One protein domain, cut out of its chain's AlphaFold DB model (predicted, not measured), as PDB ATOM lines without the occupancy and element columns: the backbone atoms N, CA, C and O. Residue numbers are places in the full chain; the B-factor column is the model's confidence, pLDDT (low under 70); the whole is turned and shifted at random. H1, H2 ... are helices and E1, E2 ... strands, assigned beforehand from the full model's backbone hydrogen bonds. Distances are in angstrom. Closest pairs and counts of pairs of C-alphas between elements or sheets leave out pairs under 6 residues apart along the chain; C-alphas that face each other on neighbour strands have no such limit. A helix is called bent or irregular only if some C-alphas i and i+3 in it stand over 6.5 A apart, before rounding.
ATOM      1  N   ALA A   2      26.155  45.029  60.104       79.94
ATOM      2  CA  ALA A   2      25.836  44.187  61.274       79.94
ATOM      3  C   ALA A   2      24.507  44.549  61.973       79.94
ATOM      4  O   ALA A   2      23.671  43.682  62.195       79.94
ATOM      5  N   ARG A   3      24.256  45.842  62.224       84.50
ATOM      6  CA  ARG A   3      23.023  46.304  62.886       84.50
ATOM      7  C   ARG A   3      21.750  46.055  62.068       84.50
ATOM      8  O   ARG A   3      20.742  45.663  62.631       84.50
ATOM      9  N   ALA A   4      21.807  46.217  60.744       83.62
ATOM     10  CA  ALA A   4      20.674  45.915  59.867       83.62
ATOM     11  C   ALA A   4      20.345  44.412  59.856       83.62
ATOM     12  O   ALA A   4      19.178  44.047  59.907       83.62
ATOM     13  N   ARG A   5      21.369  43.544  59.856       86.50
ATOM     14  CA  ARG A   5      21.184  42.087  59.975       86.50
ATOM     15  C   ARG A   5      20.550  41.691  61.309       86.50
ATOM     16  O   ARG A   5      19.681  40.838  61.311       86.50
ATOM     17  N   ALA A   6      20.951  42.328  62.411       86.38
ATOM     18  CA  ALA A   6      20.376  42.055  63.729       86.38
ATOM     19  C   ALA A   6      18.894  42.466  63.842       86.38
ATOM     20  O   ALA A   6      18.150  41.856  64.599       86.38
ATOM     21  N   LEU A   7      18.465  43.488  63.090       88.25
ATOM     22  CA  LEU A   7      17.075  43.959  63.072       88.25
ATOM     23  C   LEU A   7      16.178  43.156  62.113       88.25
ATOM     24  O   LEU A   7      14.975  43.058  62.334       88.25
ATOM     25  N   ALA A   8      16.742  42.588  61.045       88.06
ATOM     26  CA  ALA A   8      16.013  41.791  60.061       88.06
ATOM     27  C   ALA A   8      15.848  40.332  60.532       88.06
ATOM     28  O   ALA A   8      16.503  39.432  60.015       88.06
ATOM     29  N   ALA A   9      14.985  40.109  61.528       87.19
ATOM     30  CA  ALA A   9      14.752  38.782  62.112       87.19
ATOM     31  C   ALA A   9      13.889  37.845  61.238       87.19
ATOM     32  O   ALA A   9      13.882  36.636  61.458       87.19
ATOM     33  N   ASP A  10      13.155  38.380  60.255       91.12
ATOM     34  CA  ASP A  10      12.315  37.577  59.360       91.12
ATOM     35  C   ASP A  10      13.183  36.796  58.348       91.12
ATOM     36  O   ASP A  10      13.954  37.417  57.609       91.12
ATOM     37  N   PRO A  11      13.047  35.456  58.244       91.25
ATOM     38  CA  PRO A  11      13.871  34.627  57.359       91.25
ATOM     39  C   PRO A  11      13.689  34.934  55.864       91.25
ATOM     40  O   PRO A  11      14.519  34.536  55.047       91.25
ATOM     41  N   ARG A  12      12.622  35.644  55.482       92.12
ATOM     42  CA  ARG A  12      12.378  36.085  54.100       92.12
ATOM     43  C   ARG A  12      13.175  37.340  53.736       92.12
ATOM     44  O   ARG A  12      13.224  37.704  52.562       92.12
ATOM     45  N   ILE A  13      13.794  38.010  54.710       92.62
ATOM     46  CA  ILE A  13      14.550  39.247  54.508       92.62
ATOM     47  C   ILE A  13      16.049  38.940  54.505       92.62
ATOM     48  O   ILE A  13      16.659  38.647  55.529       92.62
ATOM     49  N   ALA A  14      16.679  39.088  53.340       91.94
ATOM     50  CA  ALA A  14      18.126  38.982  53.202       91.94
ATOM     51  C   ALA A  14      18.773  40.373  53.138       91.94
ATOM     52  O   ALA A  14      18.613  41.109  52.163       91.94
ATOM     53  N   VAL A  15      19.568  40.725  54.150       92.06
ATOM     54  CA  VAL A  15      20.368  41.960  54.131       92.06
ATOM     55  C   VAL A  15      21.660  41.718  53.356       92.06
ATOM     56  O   VAL A  15      22.487  40.882  53.733       92.06
ATOM     57  N   THR A  16      21.865  42.478  52.283       89.44
ATOM     58  CA  THR A  16      23.009  42.322  51.377       89.44
ATOM     59  C   THR A  16      23.746  43.645  51.174       89.44
ATOM     60  O   THR A  16      23.196  44.714  51.414       89.44
ATOM     61  N   GLY A  17      25.023  43.570  50.790       86.25
ATOM     62  CA  GLY A  17      25.873  44.735  50.499       86.25
ATOM     63  C   GLY A  17      26.597  44.591  49.167       86.25
ATOM     64  O   GLY A  17      27.698  45.107  49.006       86.25
ATOM     65  N   PHE A  18      26.018  43.819  48.240       85.81
ATOM     66  CA  PHE A  18      26.674  43.473  46.979       85.81
ATOM     67  C   PHE A  18      26.953  44.707  46.113       85.81
ATOM     68  O   PHE A  18      27.901  44.679  45.338       85.81
ATOM     69  N   GLU A  19      26.201  45.800  46.295       86.69
ATOM     70  CA  GLU A  19      26.433  47.087  45.628       86.69
ATOM     71  C   GLU A  19      27.859  47.619  45.840       86.69
ATOM     72  O   GLU A  19      28.502  48.061  44.888       86.69
ATOM     73  N   ALA A  20      28.396  47.497  47.060       86.00
ATOM     74  CA  ALA A  20      29.772  47.890  47.358       86.00
ATOM     75  C   ALA A  20      30.793  47.003  46.624       86.00
ATOM     76  O   ALA A  20      31.815  47.497  46.157       86.00
ATOM     77  N   GLY A  21      30.495  45.708  46.480       85.06
ATOM     78  CA  GLY A  21      31.349  44.757  45.764       85.06
ATOM     79  C   GLY A  21      31.358  44.953  44.245       85.06
ATOM     80  O   GLY A  21      32.356  44.644  43.604       85.06
ATOM     81  N   ILE A  22      30.277  45.485  43.663       87.88
ATOM     82  CA  ILE A  22      30.208  45.807  42.225       87.88
ATOM     83  C   ILE A  22      30.713  47.223  41.902       87.88
ATOM     84  O   ILE A  22      30.844  47.557  40.728       87.88
ATOM     85  N   GLY A  23      30.963  48.067  42.912       87.56
ATOM     86  CA  GLY A  23      31.416  49.452  42.727       87.56
ATOM     87  C   GLY A  23      30.387  50.368  42.048       87.56
ATOM     88  O   GLY A  23      30.749  51.413  41.505       87.56
ATOM     89  N   SER A  24      29.110  49.980  42.050       87.62
ATOM     90  CA  SER A  24      28.038  50.734  41.399       87.62
ATOM     91  C   SER A  24      27.693  51.985  42.201       87.62
ATOM     92  O   SER A  24      27.497  51.927  43.413       87.62
ATOM     93  N   ARG A  25      27.576  53.121  41.509       88.69
ATOM     94  CA  ARG A  25      27.063  54.384  42.071       88.69
ATOM     95  C   ARG A  25      25.653  54.719  41.587       88.69
ATOM     96  O   ARG A  25      25.067  55.688  42.059       88.69
ATOM     97  N   TYR A  26      25.127  53.957  40.627       93.25
ATOM     98  CA  TYR A  26      23.850  54.236  39.981       93.25
ATOM     99  C   TYR A  26      22.935  53.021  40.046       93.25
ATOM    100  O   TYR A  26      23.325  51.912  39.688       93.25
ATOM    101  N   THR A  27      21.673  53.255  40.407       94.88
ATOM    102  CA  THR A  27      20.644  52.212  40.501       94.88
ATOM    103  C   THR A  27      20.554  51.369  39.229       94.88
ATOM    104  O   THR A  27      20.504  50.147  39.312       94.88
ATOM    105  N   VAL A  28      20.612  51.992  38.044       95.88
ATOM    106  CA  VAL A  28      20.553  51.268  36.761       95.88
ATOM    107  C   VAL A  28      21.645  50.199  36.636       95.88
ATOM    108  O   VAL A  28      21.375  49.100  36.152       95.88
ATOM    109  N   ASP A  29      22.856  50.465  37.127       95.31
ATOM    110  CA  ASP A  29      23.977  49.527  37.043       95.31
ATOM    111  C   ASP A  29      23.800  48.363  38.031       95.31
ATOM    112  O   ASP A  29      24.039  47.206  37.672       95.31
ATOM    113  N   THR A  30      23.277  48.645  39.231       95.12
ATOM    114  CA  THR A  30      22.872  47.622  40.210       95.12
ATOM    115  C   THR A  30      21.803  46.692  39.626       95.12
ATOM    116  O   THR A  30      21.955  45.468  39.654       95.12
ATOM    117  N   LEU A  31      20.727  47.253  39.066       95.69
ATOM    118  CA  LEU A  31      19.602  46.470  38.545       95.69
ATOM    119  C   LEU A  31      20.013  45.609  37.346       95.69
ATOM    120  O   LEU A  31      19.686  44.423  37.291       95.69
ATOM    121  N   ARG A  32      20.817  46.154  36.427       95.69
ATOM    122  CA  ARG A  32      21.415  45.379  35.327       95.69
ATOM    123  C   ARG A  32      22.266  44.230  35.811       95.69
ATOM    124  O   ARG A  32      22.283  43.168  35.192       95.69
ATOM    125  N   TRP A  33      23.062  44.460  36.851       95.12
ATOM    126  CA  TRP A  33      23.892  43.409  37.412       95.12
ATOM    127  C   TRP A  33      23.023  42.277  37.967       95.12
ATOM    128  O   TRP A  33      23.294  41.118  37.656       95.12
ATOM    129  N   LEU A  34      21.938  42.596  38.682       94.38
ATOM    130  CA  LEU A  34      21.002  41.600  39.215       94.38
ATOM    131  C   LEU A  34      20.361  40.752  38.111       94.38
ATOM    132  O   LEU A  34      20.474  39.525  38.150       94.38
ATOM    133  N   VAL A  35      19.758  41.397  37.108       94.81
ATOM    134  CA  VAL A  35      19.071  40.701  36.005       94.81
ATOM    135  C   VAL A  35      20.045  39.812  35.228       94.81
ATOM    136  O   VAL A  35      19.746  38.650  34.969       94.81
ATOM    137  N   ARG A  36      21.257  40.305  34.930       94.88
ATOM    138  CA  ARG A  36      22.285  39.513  34.228       94.88
ATOM    139  C   ARG A  36      22.820  38.356  35.063       94.88
ATOM    140  O   ARG A  36      23.078  37.283  34.530       94.88
ATOM    141  N   ARG A  37      23.038  38.560  36.367       94.44
ATOM    142  CA  ARG A  37      23.648  37.545  37.237       94.44
ATOM    143  C   ARG A  37      22.672  36.428  37.595       94.44
ATOM    144  O   ARG A  37      23.114  35.316  37.899       94.44
ATOM    145  N   ARG A  38      21.372  36.729  37.613       93.94
ATOM    146  CA  ARG A  38      20.302  35.840  38.075       93.94
ATOM    147  C   ARG A  38      19.091  35.857  37.121       93.94
ATOM    148  O   ARG A  38      17.990  36.170  37.563       93.94
ATOM    149  N   PRO A  39      19.256  35.460  35.848       94.31
ATOM    150  CA  PRO A  39      18.188  35.555  34.846       94.31
ATOM    151  C   PRO A  39      16.978  34.651  35.137       94.31
ATOM    152  O   PRO A  39      15.883  34.926  34.668       94.31
ATOM    153  N   ALA A  40      17.156  33.588  35.927       94.81
ATOM    154  CA  ALA A  40      16.070  32.692  36.328       94.81
ATOM    155  C   ALA A  40      15.213  33.235  37.490       94.81
ATOM    156  O   ALA A  40      14.197  32.633  37.834       94.81
ATOM    157  N   LEU A  41      15.631  34.328  38.140       94.94
ATOM    158  CA  LEU A  41      14.881  34.923  39.244       94.94
ATOM    159  C   LEU A  41      13.930  35.999  38.733       94.94
ATOM    160  O   LEU A  41      14.237  36.754  37.815       94.94
ATOM    161  N   ARG A  42      12.781  36.098  39.399       95.75
ATOM    162  CA  ARG A  42      11.799  37.153  39.167       95.75
ATOM    163  C   ARG A  42      12.034  38.267  40.170       95.75
ATOM    164  O   ARG A  42      11.966  38.034  41.376       95.75
ATOM    165  N   PHE A  43      12.328  39.457  39.667       96.88
ATOM    166  CA  PHE A  43      12.594  40.625  40.494       96.88
ATOM    167  C   PHE A  43      11.398  41.568  40.498       96.88
ATOM    168  O   PHE A  43      10.749  41.765  39.476       96.88
ATOM    169  N   VAL A  44      11.153  42.179  41.653       97.50
ATOM    170  CA  VAL A  44      10.322  43.375  41.781       97.50
ATOM    171  C   VAL A  44      11.151  44.390  42.546       97.50
ATOM    172  O   VAL A  44      11.632  44.094  43.642       97.50
ATOM    173  N   TRP A  45      11.355  45.568  41.967       96.81
ATOM    174  CA  TRP A  45      12.052  46.647  42.651       96.81
ATOM    175  C   TRP A  45      11.065  47.447  43.498       96.81
ATOM    176  O   TRP A  45      10.020  47.865  43.010       96.81
ATOM    177  N   ILE A  46      11.383  47.642  44.777       95.25
ATOM    178  CA  ILE A  46      10.522  48.355  45.722       95.25
ATOM    179  C   ILE A  46      11.134  49.726  46.003       95.25
ATOM    180  O   ILE A  46      12.314  49.823  46.342       95.25
ATOM    181  N   MET A  47      10.326  50.781  45.900       92.38
ATOM    182  CA  MET A  47      10.731  52.154  46.209       92.38
ATOM    183  C   MET A  47       9.594  52.943  46.871       92.38
ATOM    184  O   MET A  47       8.437  52.534  46.832       92.38
ATOM    185  N   GLY A  48       9.912  54.087  47.478       90.50
ATOM    186  CA  GLY A  48       8.905  55.006  48.018       90.50
ATOM    187  C   GLY A  48       8.339  55.966  46.964       90.50
ATOM    188  O   GLY A  48       8.996  56.279  45.967       90.50
ATOM    189  N   ALA A  49       7.127  56.471  47.202       88.12
ATOM    190  CA  ALA A  49       6.462  57.477  46.370       88.12
ATOM    191  C   ALA A  49       7.249  58.798  46.248       88.12
ATOM    192  O   ALA A  49       7.200  59.467  45.215       88.12
ATOM    193  N   ASP A  50       8.026  59.150  47.272       85.25
ATOM    194  CA  ASP A  50       8.981  60.261  47.265       85.25
ATOM    195  C   ASP A  50      10.084  60.068  46.215       85.25
ATOM    196  O   ASP A  50      10.400  60.978  45.444       85.25
ATOM    197  N   SER A  51      10.614  58.847  46.113       89.69
ATOM    198  CA  SER A  51      11.617  58.502  45.108       89.69
ATOM    199  C   SER A  51      11.024  58.546  43.694       89.69
ATOM    200  O   SER A  51      11.686  59.045  42.783       89.69
ATOM    201  N   LEU A  52       9.763  58.126  43.505       90.00
ATOM    202  CA  LEU A  52       9.077  58.211  42.206       90.00
ATOM    203  C   LEU A  52       8.982  59.665  41.705       90.00
ATOM    204  O   LEU A  52       9.219  59.927  40.525       90.00
ATOM    205  N   GLY A  53       8.727  60.622  42.606       87.19
ATOM    206  CA  GLY A  53       8.663  62.050  42.278       87.19
ATOM    207  C   GLY A  53       9.940  62.599  41.626       87.19
ATOM    208  O   GLY A  53       9.871  63.460  40.749       87.19
ATOM    209  N   SER A  54      11.109  62.066  41.994       90.38
ATOM    210  CA  SER A  54      12.412  62.474  41.443       90.38
ATOM    211  C   SER A  54      12.996  61.504  40.410       90.38
ATOM    212  O   SER A  54      14.032  61.811  39.820       90.38
ATOM    213  N   LEU A  55      12.334  60.369  40.149       92.06
ATOM    214  CA  LEU A  55      12.868  59.271  39.337       92.06
ATOM    215  C   LEU A  55      13.277  59.709  37.927       92.06
ATOM    216  O   LEU A  55      14.307  59.276  37.431       92.06
ATOM    217  N   HIS A  56      12.539  60.634  37.312       90.62
ATOM    218  CA  HIS A  56      12.852  61.200  35.991       90.62
ATOM    219  C   HIS A  56      14.234  61.879  35.904       90.62
ATOM    220  O   HIS A  56      14.768  62.066  34.815       90.62
ATOM    221  N   ARG A  57      14.829  62.251  37.045       93.00
ATOM    222  CA  ARG A  57      16.174  62.846  37.129       93.00
ATOM    223  C   ARG A  57      17.270  61.800  37.312       93.00
ATOM    224  O   ARG A  57      18.451  62.141  37.302       93.00
ATOM    225  N   TRP A  58      16.904  60.541  37.541       94.94
ATOM    226  CA  TRP A  58      17.864  59.471  37.759       94.94
ATOM    227  C   TRP A  58      18.491  59.067  36.429       94.94
ATOM    228  O   TRP A  58      17.861  59.096  35.369       94.94
ATOM    229  N   ARG A  59      19.758  58.654  36.485       95.56
ATOM    230  CA  ARG A  59      20.496  58.212  35.303       95.56
ATOM    231  C   ARG A  59      19.765  57.036  34.651       95.56
ATOM    232  O   ARG A  59      19.675  55.968  35.248       95.56
ATOM    233  N   ARG A  60      19.307  57.238  33.410       95.50
ATOM    234  CA  ARG A  60      18.619  56.227  32.585       95.50
ATOM    235  C   ARG A  60      17.360  55.658  33.252       95.50
ATOM    236  O   ARG A  60      17.158  54.447  33.276       95.50
ATOM    237  N   PHE A  61      16.514  56.530  33.796       94.25
ATOM    238  CA  PHE A  61      15.296  56.120  34.500       94.25
ATOM    239  C   PHE A  61      14.339  55.263  33.652       94.25
ATOM    240  O   PHE A  61      13.728  54.336  34.177       94.25
ATOM    241  N   GLU A  62      14.248  55.518  32.344       95.06
ATOM    242  CA  GLU A  62      13.427  54.709  31.433       95.06
ATOM    243  C   GLU A  62      13.906  53.258  31.388       95.06
ATOM    244  O   GLU A  62      13.108  52.322  31.379       95.06
ATOM    245  N   GLU A  63      15.221  53.055  31.435       96.50
ATOM    246  CA  GLU A  63      15.784  51.717  31.493       96.50
ATOM    247  C   GLU A  63      15.535  51.065  32.851       96.50
ATOM    248  O   GLU A  63      15.216  49.885  32.894       96.50
ATOM    249  N   ILE A  64      15.636  51.814  33.953       95.50
ATOM    250  CA  ILE A  64      15.317  51.300  35.294       95.50
ATOM    251  C   ILE A  64      13.920  50.665  35.303       95.50
ATOM    252  O   ILE A  64      13.773  49.526  35.741       95.50
ATOM    253  N   LEU A  65      12.925  51.371  34.755       94.69
ATOM    254  CA  LEU A  65      11.544  50.889  34.649       94.69
ATOM    255  C   LEU A  65      11.372  49.749  33.635       94.69
ATOM    256  O   LEU A  65      10.410  48.991  33.726       94.69
ATOM    257  N   SER A  66      12.312  49.594  32.703       96.44
ATOM    258  CA  SER A  66      12.310  48.537  31.685       96.44
ATOM    259  C   SER A  66      13.110  47.291  32.090       96.44
ATOM    260  O   SER A  66      13.043  46.274  31.405       96.44
ATOM    261  N   LEU A  67      13.870  47.332  33.192       97.00
ATOM    262  CA  LEU A  67      14.695  46.206  33.651       97.00
ATOM    263  C   LEU A  67      13.912  45.196  34.494       97.00
ATOM    264  O   LEU A  67      14.208  44.004  34.445       97.00
ATOM    265  N   MET A  68      12.951  45.659  35.296       97.06
ATOM    266  CA  MET A  68      12.097  44.807  36.125       97.06
ATOM    267  C   MET A  68      10.837  45.550  36.583       97.06
ATOM    268  O   MET A  68      10.845  46.780  36.638       97.06
ATOM    269  N   PRO A  69       9.767  44.824  36.947       97.69
ATOM    270  CA  PRO A  69       8.578  45.417  37.540       97.69
ATOM    271  C   PRO A  69       8.870  46.211  38.820       97.69
ATOM    272  O   PRO A  69       9.766  45.855  39.590       97.69
ATOM    273  N   VAL A  70       8.089  47.266  39.073       97.12
ATOM    274  CA  VAL A  70       8.302  48.184  40.204       97.12
ATOM    275  C   VAL A  70       7.073  48.268  41.110       97.12
ATOM    276  O   VAL A  70       5.953  48.480  40.651       97.12
ATOM    277  N   ALA A  71       7.283  48.142  42.418       96.06
ATOM    278  CA  ALA A  71       6.284  48.430  43.439       96.06
ATOM    279  C   ALA A  71       6.624  49.758  44.123       96.06
ATOM    280  O   ALA A  71       7.660  49.894  44.780       96.06
ATOM    281  N   VAL A  72       5.744  50.743  43.969       94.06
ATOM    282  CA  VAL A  72       5.888  52.062  44.586       94.06
ATOM    283  C   VAL A  72       4.997  52.120  45.815       94.06
ATOM    284  O   VAL A  72       3.786  51.958  45.705       94.06
ATOM    285  N   ILE A  73       5.589  52.345  46.981       91.12
ATOM    286  CA  ILE A  73       4.865  52.404  48.254       91.12
ATOM    287  C   ILE A  73       4.490  53.853  48.559       91.12
ATOM    288  O   ILE A  73       5.368  54.723  48.587       91.12
ATOM    289  N   ASP A  74       3.201  54.109  48.795       87.25
ATOM    290  CA  ASP A  74       2.699  55.424  49.194       87.25
ATOM    291  C   ASP A  74       3.404  55.924  50.463       87.25
ATOM    292  O   ASP A  74       3.763  55.155  51.361       87.25
ATOM    293  N   ARG A  75       3.588  57.241  50.540       79.44
ATOM    294  CA  ARG A  75       4.092  57.925  51.729       79.44
ATOM    295  C   ARG A  75       3.257  59.177  52.011       79.44
ATOM    296  O   ARG A  75       2.909  59.896  51.067       79.44
ATOM    297  N   PRO A  76       2.989  59.488  53.293       71.06
ATOM    298  CA  PRO A  76       2.376  60.747  53.708       71.06
ATOM    299  C   PRO A  76       2.980  61.964  52.983       71.06
ATOM    300  O   PRO A  76       4.197  62.087  52.824       71.06
ATOM    301  N   GLY A  77       2.117  62.850  52.477       67.75
ATOM    302  CA  GLY A  77       2.515  64.061  51.746       67.75
ATOM    303  C   GLY A  77       2.894  63.866  50.267       67.75
ATOM    304  O   GLY A  77       3.118  64.860  49.574       67.75
ATOM    305  N   HIS A  78       2.935  62.625  49.761       64.25
ATOM    306  CA  HIS A  78       3.332  62.316  48.376       64.25
ATOM    307  C   HIS A  78       2.230  61.653  47.535       64.25
ATOM    308  O   HIS A  78       2.365  61.578  46.313       64.25
ATOM    309  N   THR A  79       1.109  61.271  48.151       59.69
ATOM    310  CA  THR A  79      -0.004  60.536  47.525       59.69
ATOM    311  C   THR A  79      -0.561  61.206  46.259       59.69
ATOM    312  O   THR A  79      -0.813  60.532  45.266       59.69
ATOM    313  N   LEU A  80      -0.696  62.539  46.245       59.50
ATOM    314  CA  LEU A  80      -1.235  63.286  45.092       59.50
ATOM    315  C   LEU A  80      -0.164  63.731  44.080       59.50
ATOM    316  O   LEU A  80      -0.495  64.086  42.952       59.50
ATOM    317  N   LYS A  81       1.120  63.721  44.464       62.34
ATOM    318  CA  LYS A  81       2.235  64.185  43.614       62.34
ATOM    319  C   LYS A  81       2.903  63.050  42.843       62.34
ATOM    320  O   LYS A  81       3.500  63.276  41.797       62.34
ATOM    321  N   ALA A  82       2.822  61.828  43.359       64.88
ATOM    322  CA  ALA A  82       3.459  60.676  42.743       64.88
ATOM    323  C   ALA A  82       2.819  60.277  41.393       64.88
ATOM    324  O   ALA A  82       3.575  60.037  40.452       64.88
ATOM    325  N   PRO A  83       1.478  60.288  41.218       65.62
ATOM    326  CA  PRO A  83       0.860  60.004  39.919       65.62
ATOM    327  C   PRO A  83       1.114  61.078  38.849       65.62
ATOM    328  O   PRO A  83       1.049  60.773  37.662       65.62
ATOM    329  N   SER A  84       1.409  62.321  39.248       73.50
ATOM    330  CA  SER A  84       1.739  63.429  38.337       73.50
ATOM    331  C   SER A  84       3.239  63.568  38.061       73.50
ATOM    332  O   SER A  84       3.644  64.444  37.299       73.50
ATOM    333  N   ALA A  85       4.078  62.708  38.647       79.81
ATOM    334  CA  ALA A  85       5.510  62.716  38.394       79.81
ATOM    335  C   ALA A  85       5.805  62.398  36.913       79.81
ATOM    336  O   ALA A  85       5.173  61.495  36.358       79.81
ATOM    337  N   PRO A  86       6.813  63.030  36.279       84.88
ATOM    338  CA  PRO A  86       7.117  62.786  34.866       84.88
ATOM    339  C   PRO A  86       7.383  61.310  34.543       84.88
ATOM    340  O   PRO A  86       6.959  60.817  33.505       84.88
ATOM    341  N   ALA A  87       8.017  60.572  35.461       84.50
ATOM    342  CA  ALA A  87       8.236  59.135  35.299       84.50
ATOM    343  C   ALA A  87       6.925  58.327  35.354       84.50
ATOM    344  O   ALA A  87       6.755  57.385  34.585       84.50
ATOM    345  N   ALA A  88       5.982  58.711  36.221       84.00
ATOM    346  CA  ALA A  88       4.671  58.069  36.304       84.00
ATOM    347  C   ALA A  88       3.832  58.335  35.045       84.00
ATOM    348  O   ALA A  88       3.132  57.441  34.580       84.00
ATOM    349  N   GLN A  89       3.942  59.539  34.474       88.88
ATOM    350  CA  GLN A  89       3.277  59.909  33.224       88.88
ATOM    351  C   GLN A  89       3.886  59.188  32.017       88.88
ATOM    352  O   GLN A  89       3.150  58.586  31.238       88.88
ATOM    353  N   ALA A  90       5.217  59.176  31.898       88.62
ATOM    354  CA  ALA A  90       5.926  58.496  30.812       88.62
ATOM    355  C   ALA A  90       5.615  56.988  30.753       88.62
ATOM    356  O   ALA A  90       5.585  56.404  29.675       88.62
ATOM    357  N   PHE A  91       5.331  56.368  31.904       92.25
ATOM    358  CA  PHE A  91       5.014  54.942  32.020       92.25
ATOM    359  C   PHE A  91       3.570  54.682  32.466       92.25
ATOM    360  O   PHE A  91       3.275  53.623  33.022       92.25
ATOM    361  N   ALA A  92       2.646  55.615  32.218       92.69
ATOM    362  CA  ALA A  92       1.255  55.480  32.652       92.69
ATOM    363  C   ALA A  92       0.580  54.223  32.074       92.69
ATOM    364  O   ALA A  92      -0.128  53.525  32.794       92.69
ATOM    365  N   ALA A  93       0.870  53.885  30.813       94.38
ATOM    366  CA  ALA A  93       0.344  52.689  30.148       94.38
ATOM    367  C   ALA A  93       0.848  51.364  30.755       94.38
ATOM    368  O   ALA A  93       0.207  50.331  30.600       94.38
ATOM    369  N   ALA A  94       1.982  51.391  31.461       96.19
ATOM    370  CA  ALA A  94       2.551  50.239  32.158       96.19
ATOM    371  C   ALA A  94       2.065  50.122  33.616       96.19
ATOM    372  O   ALA A  94       2.457  49.194  34.332       96.19
ATOM    373  N   ARG A  95       1.245  51.073  34.087       96.12
ATOM    374  CA  ARG A  95       0.687  51.034  35.437       96.12
ATOM    375  C   ARG A  95      -0.413  49.984  35.508       96.12
ATOM    376  O   ARG A  95      -1.350  50.012  34.716       96.12
ATOM    377  N   ILE A  96      -0.339  49.115  36.508       96.81
ATOM    378  CA  ILE A  96      -1.383  48.131  36.796       96.81
ATOM    379  C   ILE A  96      -2.222  48.562  38.008       96.81
ATOM    380  O   ILE A  96      -1.726  49.310  38.865       96.81
ATOM    381  N   PRO A  97      -3.476  48.090  38.113       95.56
ATOM    382  CA  PRO A  97      -4.287  48.290  39.305       95.56
ATOM    383  C   PRO A  97      -3.612  47.719  40.553       95.56
ATOM    384  O   PRO A  97      -2.973  46.668  40.511       95.56
ATOM    385  N   GLU A  98      -3.797  48.385  41.690       94.75
ATOM    386  CA  GLU A  98      -3.250  47.935  42.976       94.75
ATOM    387  C   GLU A  98      -3.719  46.521  43.354       94.75
ATOM    388  O   GLU A  98      -2.921  45.720  43.836       94.75
ATOM    389  N   ALA A  99      -4.972  46.170  43.046       95.31
ATOM    390  CA  ALA A  99      -5.514  44.826  43.259       95.31
ATOM    391  C   ALA A  99      -4.725  43.727  42.518       95.31
ATOM    392  O   ALA A  99      -4.705  42.573  42.940       95.31
ATOM    393  N   GLU A 100      -4.033  44.082  41.433       96.94
ATOM    394  CA  GLU A 100      -3.206  43.171  40.647       96.94
ATOM    395  C   GLU A 100      -1.726  43.209  41.056       96.94
ATOM    396  O   GLU A 100      -0.916  42.481  40.479       96.94
ATOM    397  N   ALA A 101      -1.330  44.007  42.054       95.75
ATOM    398  CA  ALA A 101       0.075  44.185  42.425       95.75
ATOM    399  C   ALA A 101       0.771  42.884  42.853       95.75
ATOM    400  O   ALA A 101       1.965  42.707  42.609       95.75
ATOM    401  N   VAL A 102       0.020  41.927  43.406       95.38
ATOM    402  CA  VAL A 102       0.516  40.576  43.732       95.38
ATOM    403  C   VAL A 102       1.044  39.818  42.505       95.38
ATOM    404  O   VAL A 102       1.860  38.909  42.640       95.38
ATOM    405  N   THR A 103       0.629  40.213  41.299       97.38
ATOM    406  CA  THR A 103       1.070  39.613  40.032       97.38
ATOM    407  C   THR A 103       2.369  40.214  39.492       97.38
ATOM    408  O   THR A 103       2.918  39.663  38.539       97.38
ATOM    409  N   LEU A 104       2.898  41.300  40.083       97.00
ATOM    410  CA  LEU A 104       4.049  42.046  39.548       97.00
ATOM    411  C   LEU A 104       5.243  41.154  39.222       97.00
ATOM    412  O   LEU A 104       5.812  41.284  38.146       97.00
ATOM    413  N   ALA A 105       5.591  40.212  40.101       96.62
ATOM    414  CA  ALA A 105       6.731  39.324  39.886       96.62
ATOM    415  C   ALA A 105       6.607  38.471  38.610       96.62
ATOM    416  O   ALA A 105       7.615  38.017  38.082       96.62
ATOM    417  N   GLY A 106       5.389  38.220  38.121       96.75
ATOM    418  CA  GLY A 106       5.135  37.476  36.885       96.75
ATOM    419  C   GLY A 106       5.021  38.339  35.628       96.75
ATOM    420  O   GLY A 106       4.853  37.780  34.550       96.75
ATOM    421  N   ARG A 107       5.077  39.670  35.738       96.94
ATOM    422  CA  ARG A 107       4.884  40.575  34.599       96.94
ATOM    423  C   ARG A 107       6.196  40.901  33.903       96.94
ATOM    424  O   ARG A 107       7.242  41.021  34.536       96.94
ATOM    425  N   HIS A 108       6.111  41.109  32.595       96.00
ATOM    426  CA  HIS A 108       7.216  41.668  31.832       96.00
ATOM    427  C   HIS A 108       7.328  43.172  32.102       96.00
ATOM    428  O   HIS A 108       6.303  43.856  32.126       96.00
ATOM    429  N   PRO A 109       8.542  43.701  32.314       96.19
ATOM    430  CA  PRO A 109       8.740  45.135  32.381       96.19
ATOM    431  C   PRO A 109       8.553  45.790  30.993       96.19
ATOM    432  O   PRO A 109       8.847  45.155  29.978       96.19
ATOM    433  N   PRO A 110       8.112  47.059  30.939       96.75
ATOM    434  CA  PRO A 110       7.733  47.876  32.088       96.75
ATOM    435  C   PRO A 110       6.376  47.457  32.673       96.75
ATOM    436  O   PRO A 110       5.399  47.272  31.954       96.75
ATOM    437  N   ALA A 111       6.315  47.335  33.999       97.62
ATOM    438  CA  ALA A 111       5.086  47.100  34.754       97.62
ATOM    439  C   ALA A 111       5.248  47.675  36.161       97.62
ATOM    440  O   ALA A 111       6.251  47.399  36.822       97.62
ATOM    441  N   TRP A 112       4.290  48.463  36.645       97.00
ATOM    442  CA  TRP A 112       4.398  49.017  37.994       97.00
ATOM    443  C   TRP A 112       3.055  49.201  38.688       97.00
ATOM    444  O   TRP A 112       2.039  49.449  38.045       97.00
ATOM    445  N   ALA A 113       3.058  49.093  40.016       95.62
ATOM    446  CA  ALA A 113       1.890  49.350  40.850       95.62
ATOM    447  C   ALA A 113       2.209  50.401  41.914       95.62
ATOM    448  O   ALA A 113       3.344  50.512  42.383       95.62
ATOM    449  N   PHE A 114       1.183  51.148  42.307       93.31
ATOM    450  CA  PHE A 114       1.234  52.073  43.433       93.31
ATOM    451  C   PHE A 114       0.430  51.468  44.582       93.31
ATOM    452  O   PHE A 114      -0.742  51.153  44.385       93.31
ATOM    453  N   LEU A 115       1.070  51.269  45.733       91.75
ATOM    454  CA  LEU A 115       0.522  50.559  46.885       91.75
ATOM    455  C   LEU A 115       0.205  51.532  48.020       91.75
ATOM    456  O   LEU A 115       1.110  52.162  48.574       91.75
ATOM    457  N   HIS A 116      -1.062  51.599  48.410       87.44
ATOM    458  CA  HIS A 116      -1.543  52.353  49.559       87.44
ATOM    459  C   HIS A 116      -1.469  51.464  50.812       87.44
ATOM    460  O   HIS A 116      -2.463  50.932  51.299       87.44
ATOM    461  N   GLY A 117      -0.252  51.250  51.318       68.75
ATOM    462  CA  GLY A 117      -0.006  50.481  52.544       68.75
ATOM    463  C   GLY A 117      -0.200  51.292  53.837       68.75
ATOM    464  O   GLY A 117      -0.386  52.511  53.781       68.75
ATOM    465  N   PRO A 118      -0.114  50.643  55.020       61.84
ATOM    466  CA  PRO A 118      -0.125  51.336  56.305       61.84
ATOM    467  C   PRO A 118       0.992  52.382  56.331       61.84
ATOM    468  O   PRO A 118       2.176  52.082  56.165       61.84
ATOM    469  N   ARG A 119       0.583  53.638  56.487       61.84
ATOM    470  CA  ARG A 119       1.469  54.794  56.448       61.84
ATOM    471  C   ARG A 119       2.297  54.827  57.725       61.84
ATOM    472  O   ARG A 119       1.752  54.812  58.821       61.84
TER     473      ARG A 119
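AT A GLANCE: This is residues 2 to 119 of the 131 residues of the protein "Nicotinate-nucleotide adenylyltransferase" of Methylorubrum rhodesianum (UniProt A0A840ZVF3). A small wall of three parallel strands, E1, E2 and E3, has H7 over one face, while H4, H5 and H6 cluster away from H7, with H4 and H5 only grazing the sheet. H3 runs side by side with H5, and the first stretch of the printed part, with H1 and H2, makes one far end of the long axis. The printed part has 118 residues, with seven named helices and three named strands in the order H1 H2 H3 E1 H4 H5 E2 H6 H7 E3, and its class is mostly helix. The whole is compact, with a radius of gyration of the C-alphas of 14.7 A and spans of 37 by 30 by 27 A.

IN THESE COORDINATES: Find C-alpha 2 at (25.836, 44.187, 61.274), where H1, residues 2 to 7, begins. H2 is residues 18 to 22. H3, residues 27 to 37, starts at C-alpha 27 (20.644, 52.212, 40.501) and is 15.3 A long. Next come E1, residues 45 to 48, 10.4 A, and H4, residues 49 to 57, 14.4 A. H5 is residues 61 to 67, 10.0 A; E2 is residues 70 to 73; H6 is residues 86 to 90. H7, residues 98 to 106, is 14.7 A long, and E3, residues 112 to 115, ends at C-alpha 115 (0.522, 50.559, 46.885). H4 and H7 are irregular: C-alphas 53 and 56 are 7.6 A apart, C-alphas 102 and 105 are 7.4 A apart.

HOW THE PARTS SIT: Look first at the sheet, in order E1 E2 E3, with inner strand E2: N 71 and O 45 are 2.8 A apart, N 115 and O 72 2.8 A, both within hydrogen-bond range. Two strand-helix-strand units, parallel neighbour strands with helices between, build it: E1, H4 H5, E2, with a right-handed crossover, and E2, H6 H7, E3. H7 is on the sheet at a height of 8.0 A, over E3 and only just over E2, with 3 C-alphas on E2; its closest C-alphas to E3 are Ala 101 and Ala 113, 5.7 A. H4 touches H6, closest at the C-alphas of His 56 and Ala 87, 5.1 A. H3 touches H5 at a shallow tilt of 15 degrees, the same way, closest at the C-alphas of Val 28 and Ile 64, 5.4 A. H2 is close to H3 but not clearly touching, with the C-alphas of Glu 19 and Thr 30 closest at 6.5 A; H1 and H2 are apart. Every O i to N i+4 pair is within hydrogen-bond range in H1, H2, H3, H5 and H6; H4 has 2 of 5, with 5 of 6 O i to N i+3 pairs, and H7 has 0 of 5, with 4 of 6.

THE WHOLE: The C-alphas of Ala 2 and Ala 93 are the two farthest apart, 41.1 A. The printed part has no cut, and the link from E2 to H6, 12 residues, is long. Look for pLDDT under 70 at residues 77 to 83 and 117 to 119; the mean of the printed part is 89.5.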